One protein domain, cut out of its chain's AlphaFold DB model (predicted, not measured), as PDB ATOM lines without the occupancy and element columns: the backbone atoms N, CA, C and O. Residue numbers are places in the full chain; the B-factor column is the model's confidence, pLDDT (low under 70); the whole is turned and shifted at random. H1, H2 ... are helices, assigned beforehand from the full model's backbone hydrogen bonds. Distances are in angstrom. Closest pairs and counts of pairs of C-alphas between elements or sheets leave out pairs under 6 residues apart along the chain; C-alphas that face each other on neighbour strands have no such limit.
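Overview. This is residues 3 to 70 of the 94 residues of an uncharacterized protein of Planctomycetes bacterium (UniProt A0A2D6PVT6). There is little regular structure: look for a coiled head of loops, residues 3 to 36, at one end, joined by a free-standing stretch to a short helix H2, with a free tail, residues 63 to 70, at the other end. The 68 printed residues hold two named helices, H1 then H2, and no named strand; the class is all helix, with 14 residues in named elements. The whole is extended, a rod of 59 by 28 by 18 A, with a radius of gyration of the C-alphas of 19.2 A.

Along the chain. Find C-alpha 47 at (-13.334, 111.489, 23.122); from there H2, residues 47 to 56, runs 14.3 A to C-alpha 56 at (-23.304, 109.944, 33.269). Before it is H1, residues 42 to 45, from C-alpha 42 at (-7.129, 101.867, 22.098), 6.0 A long.

Arrangement. H1 and H2, joined by a tight link, are close but not clearly touching; their closest C-alphas, of Ala 44 and Tyr 50, are 7.7 A apart. In H2 every O i to N i+4 pair is within hydrogen-bond range; H1 is too short for such a pair.

Size, cuts and confidence. The farthest C-alphas, of Glu 31 and Arg 70, are 60.0 A apart. The printed part has no cut. Look for pLDDT under 70 at residues 31 to 47 and 61 to 69.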
ATOM      1  N   THR A   3      15.306 107.631  44.246       88.81
ATOM      2  CA  THR A   3      14.797 107.640  42.871       88.81
ATOM      3  C   THR A   3      13.707 106.587  42.763       88.81
ATOM      4  O   THR A   3      13.823 105.526  43.367       88.81
ATOM      5  N   CYS A   4      12.625 106.896  42.054       88.06
ATOM      6  CA  CYS A   4      11.556 105.937  41.805       88.06
ATOM      7  C   CYS A   4      11.991 104.942  40.726       88.06
ATOM      8  O   CYS A   4      12.258 105.372  39.606       88.06
ATOM      9  N   ASP A   5      11.986 103.643  41.018       84.88
ATOM     10  CA  ASP A   5      12.347 102.617  40.025       84.88
ATOM     11  C   ASP A   5      11.306 102.490  38.901       84.88
ATOM     12  O   ASP A   5      11.638 102.105  37.784       84.88
ATOM     13  N   PHE A   6      10.062 102.907  39.162       83.62
ATOM     14  CA  PHE A   6       8.981 102.866  38.178       83.62
ATOM     15  C   PHE A   6       9.017 104.036  37.179       83.62
ATOM     16  O   PHE A   6       8.907 103.833  35.975       83.62
ATOM     17  N   CYS A   7       9.160 105.282  37.653       87.94
ATOM     18  CA  CYS A   7       9.086 106.475  36.790       87.94
ATOM     19  C   CYS A   7      10.408 107.240  36.625       87.94
ATOM     20  O   CYS A   7      10.464 108.191  35.849       87.94
ATOM     21  N   GLY A   8      11.457 106.879  37.369       88.81
ATOM     22  CA  GLY A   8      12.773 107.523  37.326       88.81
ATOM     23  C   GLY A   8      12.876 108.877  38.039       88.81
ATOM     24  O   GLY A   8      13.964 109.446  38.098       88.81
ATOM     25  N   GLU A   9      11.783 109.406  38.599       92.12
ATOM     26  CA  GLU A   9      11.784 110.720  39.251       92.12
ATOM     27  C   GLU A   9      12.416 110.671  40.650       92.12
ATOM     28  O   GLU A   9      12.229 109.714  41.412       92.12
ATOM     29  N   SER A  10      13.141 111.732  41.014       92.50
ATOM     30  CA  SER A  10      13.815 111.832  42.312       92.50
ATOM     31  C   SER A  10      12.939 112.503  43.372       92.50
ATOM     32  O   SER A  10      12.221 113.468  43.110       92.50
ATOM     33  N   PHE A  11      12.994 112.013  44.609       89.12
ATOM     34  CA  PHE A  11      12.220 112.566  45.719       89.12
ATOM     35  C   PHE A  11      12.942 112.427  47.069       89.12
ATOM     36  O   PHE A  11      13.963 111.754  47.225       89.12
ATOM     37  N   LYS A  12      12.420 113.128  48.084       90.38
ATOM     38  CA  LYS A  12      12.966 113.101  49.449       90.38
ATOM     39  C   LYS A  12      12.754 111.728  50.097       90.38
ATOM     40  O   LYS A  12      11.661 111.181  50.013       90.38
ATOM     41  N   ASP A  13      13.762 111.240  50.815       88.50
ATOM     42  CA  ASP A  13      13.725 109.938  51.493       88.50
ATOM     43  C   ASP A  13      12.578 109.817  52.516       88.50
ATOM     44  O   ASP A  13      12.093 110.815  53.062       88.50
ATOM     45  N   GLY A  14      12.179 108.574  52.811       86.06
ATOM     46  CA  GLY A  14      11.195 108.244  53.853       86.06
ATOM     47  C   GLY A  14       9.728 108.341  53.419       86.06
ATOM     48  O   GLY A  14       8.830 108.372  54.261       86.06
ATOM     49  N   ARG A  15       9.460 108.420  52.112       85.69
ATOM     50  CA  ARG A  15       8.098 108.405  51.563       85.69
ATOM     51  C   ARG A  15       7.624 106.966  51.383       85.69
ATOM     52  O   ARG A  15       8.398 106.113  50.975       85.69
ATOM     53  N   ARG A  16       6.342 106.725  51.671       89.50
ATOM     54  CA  ARG A  16       5.697 105.416  51.471       89.50
ATOM     55  C   ARG A  16       5.315 105.141  50.013       89.50
ATOM     56  O   ARG A  16       5.122 103.990  49.682       89.50
ATOM     57  N   ALA A  17       5.214 106.186  49.193       91.00
ATOM     58  CA  ALA A  17       4.874 106.115  47.775       91.00
ATOM     59  C   ALA A  17       5.519 107.287  47.017       91.00
ATOM     60  O   ALA A  17       5.794 108.345  47.611       91.00
ATOM     61  N   CYS A  18       5.732 107.114  45.715       90.69
ATOM     62  CA  CYS A  18       6.261 108.136  44.824       90.69
ATOM     63  C   CYS A  18       5.250 109.290  44.676       90.69
ATOM     64  O   CYS A  18       4.104 109.055  44.303       90.69
ATOM     65  N   PRO A  19       5.643 110.557  44.910       90.38
ATOM     66  CA  PRO A  19       4.736 111.695  44.746       90.38
ATOM     67  C   PRO A  19       4.348 111.987  43.292       90.38
ATOM     68  O   PRO A  19       3.417 112.755  43.079       90.38
ATOM     69  N   HIS A  20       5.087 111.446  42.321       89.44
ATOM     70  CA  HIS A  20       4.884 111.743  40.905       89.44
ATOM     71  C   HIS A  20       3.937 110.740  40.241       89.44
ATOM     72  O   HIS A  20       2.981 111.138  39.587       89.44
ATOM     73  N   CYS A  21       4.192 109.441  40.417       88.50
ATOM     74  CA  CYS A  21       3.406 108.377  39.784       88.50
ATOM     75  C   CYS A  21       2.531 107.578  40.758       88.50
ATOM     76  O   CYS A  21       1.718 106.780  40.315       88.50
ATOM     77  N   GLY A  22       2.689 107.763  42.072       87.56
ATOM     78  CA  GLY A  22       1.931 107.021  43.081       87.56
ATOM     79  C   GLY A  22       2.454 105.617  43.398       87.56
ATOM     80  O   GLY A  22       2.011 105.058  44.392       87.56
ATOM     81  N   SER A  23       3.410 105.077  42.630       87.75
ATOM     82  CA  SER A  23       3.975 103.738  42.862       87.75
ATOM     83  C   SER A  23       4.664 103.615  44.222       87.75
ATOM     84  O   SER A  23       5.303 104.562  44.696       87.75
ATOM     85  N   ASP A  24       4.569 102.438  44.824       88.12
ATOM     86  CA  ASP A  24       5.140 102.085  46.124       88.12
ATOM     87  C   ASP A  24       5.759 100.674  46.117       88.12
ATOM     88  O   ASP A  24       5.935 100.064  45.063       88.12
ATOM     89  N   ALA A  25       6.123 100.162  47.296       83.12
ATOM     90  CA  ALA A  25       6.747  98.848  47.451       83.12
ATOM     91  C   ALA A  25       5.894  97.682  46.926       83.12
ATOM     92  O   ALA A  25       6.463  96.685  46.492       83.12
ATOM     93  N   ASP A  26       4.568  97.809  46.936       80.44
ATOM     94  CA  ASP A  26       3.665  96.734  46.515       80.44
ATOM     95  C   ASP A  26       3.302  96.847  45.026       80.44
ATOM     96  O   ASP A  26       2.897  95.866  44.410       80.44
ATOM     97  N   THR A  27       3.444  98.040  44.441       77.31
ATOM     98  CA  THR A  27       2.935  98.364  43.097       77.31
ATOM     99  C   THR A  27       4.003  98.773  42.082       77.31
ATOM    100  O   THR A  27       3.678  98.921  40.907       77.31
ATOM    101  N   GLY A  28       5.262  98.992  42.484       73.31
ATOM    102  CA  GLY A  28       6.301  99.342  41.504       73.31
ATOM    103  C   GLY A  28       7.735  99.581  41.984       73.31
ATOM    104  O   GLY A  28       8.577  99.886  41.148       73.31
ATOM    105  N   TRP A  29       8.052  99.494  43.282       78.75
ATOM    106  CA  TRP A  29       9.449  99.520  43.778       78.75
ATOM    107  C   TRP A  29      10.006  98.128  44.095       78.75
ATOM    108  O   TRP A  29      11.136  98.008  44.560       78.75
ATOM    109  N   ASN A  30       9.208  97.080  43.899       74.00
ATOM    110  CA  ASN A  30       9.649  95.699  44.023       74.00
ATOM    111  C   ASN A  30       9.775  95.087  42.625       74.00
ATOM    112  O   ASN A  30       8.903  95.290  41.786       74.00
ATOM    113  N   GLU A  31      10.841  94.324  42.393       66.75
ATOM    114  CA  GLU A  31      11.041  93.548  41.163       66.75
ATOM    115  C   GLU A  31       9.952  92.479  40.975       66.75
ATOM    116  O   GLU A  31       9.630  92.127  39.843       66.75
ATOM    117  N   ASP A  32       9.356  92.009  42.077       68.19
ATOM    118  CA  ASP A  32       8.223  91.077  42.082       68.19
ATOM    119  C   ASP A  32       6.854  91.781  41.997       68.19
ATOM    120  O   ASP A  32       5.824  91.114  42.088       68.19
ATOM    121  N   ALA A  33       6.805  93.118  41.908       68.81
ATOM    122  CA  ALA A  33       5.532  93.811  41.744       68.81
ATOM    123  C   ALA A  33       4.954  93.471  40.367       68.81
ATOM    124  O   ALA A  33       5.622  93.639  39.345       68.81
ATOM    125  N   ASP A  34       3.707  93.000  40.351       64.38
ATOM    126  CA  ASP A  34       3.006  92.711  39.108       64.38
ATOM    127  C   ASP A  34       2.933  93.996  38.275       64.38
ATOM    128  O   ASP A  34       2.337  94.993  38.699       64.38
ATOM    129  N   ASP A  35       3.531  93.975  37.080       63.09
ATOM    130  CA  ASP A  35       3.236  94.983  36.071       63.09
ATOM    131  C   ASP A  35       1.751  94.850  35.747       63.09
ATOM    132  O   ASP A  35       1.319  93.931  35.048       63.09
ATOM    133  N   LEU A  36       0.953  95.753  36.317       61.69
ATOM    134  CA  LEU A  36      -0.489  95.746  36.130       61.69
ATOM    135  C   LEU A  36      -0.879  96.015  34.679       61.69
ATOM    136  O   LEU A  36      -2.073  95.919  34.400       61.69
ATOM    137  N   GLY A  37       0.087  96.313  33.788       57.81
ATOM    138  CA  GLY A  37       0.009  96.040  32.354       57.81
ATOM    139  C   GLY A  37      -1.349  96.381  31.777       57.81
ATOM    140  O   GLY A  37      -1.952  95.555  31.093       57.81
ATOM    141  N   LEU A  38      -1.885  97.544  32.169       64.00
ATOM    142  CA  LEU A  38      -3.254  97.912  31.858       64.00
ATOM    143  C   LEU A  38      -3.283  98.172  30.356       64.00
ATOM    144  O   LEU A  38      -3.007  99.283  29.905       64.00
ATOM    145  N   GLU A  39      -3.588  97.129  29.587       61.78
ATOM    146  CA  GLU A  39      -3.963  97.210  28.183       61.78
ATOM    147  C   GLU A  39      -5.300  97.945  28.132       61.78
ATOM    148  O   GLU A  39      -6.382  97.360  28.046       61.78
ATOM    149  N   LEU A  40      -5.225  99.267  28.273       66.50
ATOM    150  CA  LEU A  40      -6.349 100.133  28.000       66.50
ATOM    151  C   LEU A  40      -6.668  99.947  26.515       66.50
ATOM    152  O   LEU A  40      -5.780 100.151  25.681       66.50
ATOM    153  N   PRO A  41      -7.891  99.520  26.166       64.06
ATOM    154  CA  PRO A  41      -8.238  99.326  24.772       64.06
ATOM    155  C   PRO A  41      -8.045 100.657  24.046       64.06
ATOM    156  O   PRO A  41      -8.488 101.691  24.538       64.06
ATOM    157  N   GLU A  42      -7.396 100.645  22.879       61.06
ATOM    158  CA  GLU A  42      -7.129 101.867  22.098       61.06
ATOM    159  C   GLU A  42      -8.417 102.660  21.803       61.06
ATOM    160  O   GLU A  42      -8.390 103.876  21.639       61.06
ATOM    161  N   THR A  43      -9.567 101.976  21.800       59.50
ATOM    162  CA  THR A  43     -10.903 102.560  21.637       59.50
ATOM    163  C   THR A  43     -11.424 103.299  22.872       59.50
ATOM    164  O   THR A  43     -12.311 104.126  22.728       59.50
ATOM    165  N   ALA A  44     -10.891 103.050  24.076       57.69
ATOM    166  CA  ALA A  44     -11.257 103.781  25.301       57.69
ATOM    167  C   ALA A  44     -10.645 105.192  25.376       57.69
ATOM    168  O   ALA A  44     -10.822 105.887  26.375       57.69
ATOM    169  N   LEU A  45      -9.924 105.604  24.331       58.44
ATOM    170  CA  LEU A  45      -9.438 106.967  24.131       58.44
ATOM    171  C   LEU A  45     -10.297 107.752  23.127       58.44
ATOM    172  O   LEU A  45      -9.910 108.860  22.765       58.44
ATOM    173  N   ASP A  46     -11.421 107.205  22.645       66.25
ATOM    174  CA  ASP A  46     -12.358 108.002  21.853       66.25
ATOM    175  C   ASP A  46     -12.999 109.067  22.751       66.25
ATOM    176  O   ASP A  46     -13.614 108.756  23.776       66.25
ATOM    177  N   ASP A  47     -12.852 110.333  22.358       63.47
ATOM    178  CA  ASP A  47     -13.334 111.489  23.122       63.47
ATOM    179  C   ASP A  47     -14.842 111.378  23.444       63.47
ATOM    180  O   ASP A  47     -15.301 111.865  24.480       63.47
ATOM    181  N   GLY A  48     -15.613 110.675  22.602       72.56
ATOM    182  CA  GLY A  48     -17.046 110.448  22.792       72.56
ATOM    183  C   GLY A  48     -17.397 109.588  24.010       72.56
ATOM    184  O   GLY A  48     -18.365 109.899  24.712       72.56
ATOM    185  N   ASP A  49     -16.612 108.548  24.297       75.19
ATOM    186  CA  ASP A  49     -16.845 107.649  25.437       75.19
ATOM    187  C   ASP A  49     -16.477 108.323  26.765       75.19
ATOM    188  O   ASP A  49     -17.167 108.151  27.778       75.19
ATOM    189  N   TYR A  50     -15.427 109.150  26.762       81.00
ATOM    190  CA  TYR A  50     -15.040 109.939  27.931       81.00
ATOM    191  C   TYR A  50     -16.071 111.034  28.242       81.00
ATOM    192  O   TYR A  50     -16.492 111.176  29.393       81.00
ATOM    193  N   ASP A  51     -16.556 111.753  27.228       82.12
ATOM    194  CA  ASP A  51     -17.608 112.762  27.397       82.12
ATOM    195  C   ASP A  51     -18.939 112.152  27.878       82.12
ATOM    196  O   ASP A  51     -19.644 112.757  28.697       82.12
ATOM    197  N   ASP A  52     -19.303 110.953  27.405       83.00
ATOM    198  CA  ASP A  52     -20.486 110.237  27.899       83.00
ATOM    199  C   ASP A  52     -20.323 109.786  29.351       83.00
ATOM    200  O   ASP A  52     -21.232 109.995  30.161       83.00
ATOM    201  N   PHE A  53     -19.152 109.255  29.709       83.69
ATOM    202  CA  PHE A  53     -18.816 108.929  31.091       83.69
ATOM    203  C   PHE A  53     -18.950 110.155  32.000       83.69
ATOM    204  O   PHE A  53     -19.660 110.099  33.007       83.69
ATOM    205  N   LEU A  54     -18.341 111.282  31.625       86.50
ATOM    206  CA  LEU A  54     -18.423 112.520  32.397       86.50
ATOM    207  C   LEU A  54     -19.876 112.974  32.577       86.50
ATOM    208  O   LEU A  54     -20.264 113.393  33.667       86.50
ATOM    209  N   ARG A  55     -20.705 112.866  31.535       85.00
ATOM    210  CA  ARG A  55     -22.128 113.221  31.606       85.00
ATOM    211  C   ARG A  55     -22.914 112.270  32.509       85.00
ATOM    212  O   ARG A  55     -23.740 112.735  33.291       85.00
ATOM    213  N   ARG A  56     -22.656 110.963  32.430       85.62
ATOM    214  CA  ARG A  56     -23.304 109.944  33.269       85.62
ATOM    215  C   ARG A  56     -22.957 110.106  34.748       85.62
ATOM    216  O   ARG A  56     -23.842 109.960  35.586       85.62
ATOM    217  N   GLU A  57     -21.708 110.443  35.055       87.69
ATOM    218  CA  GLU A  57     -21.221 110.635  36.428       87.69
ATOM    219  C   GLU A  57     -21.446 112.063  36.965       87.69
ATOM    220  O   GLU A  57     -21.115 112.358  38.112       87.69
ATOM    221  N   GLY A  58     -22.011 112.972  36.158       84.25
ATOM    222  CA  GLY A  58     -22.263 114.364  36.555       84.25
ATOM    223  C   GLY A  58     -20.996 115.219  36.701       84.25
ATOM    224  O   GLY A  58     -21.002 116.222  37.411       84.25
ATOM    225  N   LEU A  59     -19.910 114.808  36.048       83.06
ATOM    226  CA  LEU A  59     -18.612 115.484  36.004       83.06
ATOM    227  C   LEU A  59     -18.400 116.270  34.703       83.06
ATOM    228  O   LEU A  59     -17.388 116.956  34.558       83.06
ATOM    229  N   ALA A  60     -19.324 116.151  33.745       80.44
ATOM    230  CA  ALA A  60     -19.265 116.902  32.503       80.44
ATOM    231  C   ALA A  60     -19.222 118.402  32.795       80.44
ATOM    232  O   ALA A  60     -19.946 118.918  33.641       80.44
ATOM    233  N   ALA A  61     -18.392 119.124  32.046       69.56
ATOM    234  CA  ALA A  61     -18.386 120.583  32.042       69.56
ATOM    235  C   ALA A  61     -19.556 121.131  31.202       69.56
ATOM    236  O   ALA A  61     -19.410 122.103  30.457       69.56
ATOM    237  N   ASP A  62     -20.736 120.526  31.319       63.53
ATOM    238  CA  ASP A  62     -21.964 120.864  30.593       63.53
ATOM    239  C   ASP A  62     -22.513 122.271  30.933       63.53
ATOM    240  O   ASP A  62     -23.559 122.698  30.446       63.53
ATOM    241  N   GLY A  63     -21.764 123.064  31.702       55.62
ATOM    242  CA  GLY A  63     -22.111 124.416  32.118       55.62
ATOM    243  C   GLY A  63     -21.639 125.577  31.234       55.62
ATOM    244  O   GLY A  63     -22.015 126.707  31.548       55.62
ATOM    245  N   ALA A  64     -20.840 125.378  30.176       50.38
ATOM    246  CA  ALA A  64     -20.217 126.514  29.470       50.38
ATOM    247  C   ALA A  64     -20.921 127.000  28.184       50.38
ATOM    248  O   ALA A  64     -20.675 128.137  27.782       50.38
ATOM    249  N   ALA A  65     -21.797 126.212  27.542       51.16
ATOM    250  CA  ALA A  65     -22.238 126.531  26.170       51.16
ATOM    251  C   ALA A  65     -23.751 126.662  25.912       51.16
ATOM    252  O   ALA A  65     -24.110 127.179  24.857       51.16
ATOM    253  N   ASP A  66     -24.660 126.293  26.823       53.44
ATOM    254  CA  ASP A  66     -26.102 126.416  26.534       53.44
ATOM    255  C   ASP A  66     -26.918 126.962  27.710       53.44
ATOM    256  O   ASP A  66     -27.567 126.234  28.455       53.44
ATOM    257  N   ARG A  67     -26.895 128.289  27.894       53.41
ATOM    258  CA  ARG A  67     -27.784 128.971  28.858       53.41
ATOM    259  C   ARG A  67     -28.681 130.058  28.253       53.41
ATOM    260  O   ARG A  67     -29.508 130.607  28.972       53.41
ATOM    261  N   ASN A  68     -28.597 130.362  26.952       58.19
ATOM    262  CA  ASN A  68     -29.341 131.498  26.370       58.19
ATOM    263  C   ASN A  68     -30.142 131.201  25.084       58.19
ATOM    264  O   ASN A  68     -30.869 132.066  24.595       58.19
ATOM    265  N   SER A  69     -30.090 129.983  24.540       61.97
ATOM    266  CA  SER A  69     -30.741 129.673  23.257       61.97
ATOM    267  C   SER A  69     -32.274 129.733  23.347       61.97
ATOM    268  O   SER A  69     -32.944 130.281  22.471       61.97
ATOM    269  N   ARG A  70     -32.850 129.250  24.458       71.50
ATOM    270  CA  ARG A  70     -34.311 129.234  24.675       71.50
ATOM    271  C   ARG A  70     -34.902 130.636  24.872       71.50
ATOM    272  O   ARG A  70     -35.981 130.909  24.359       71.50
TER     273      ARG A  70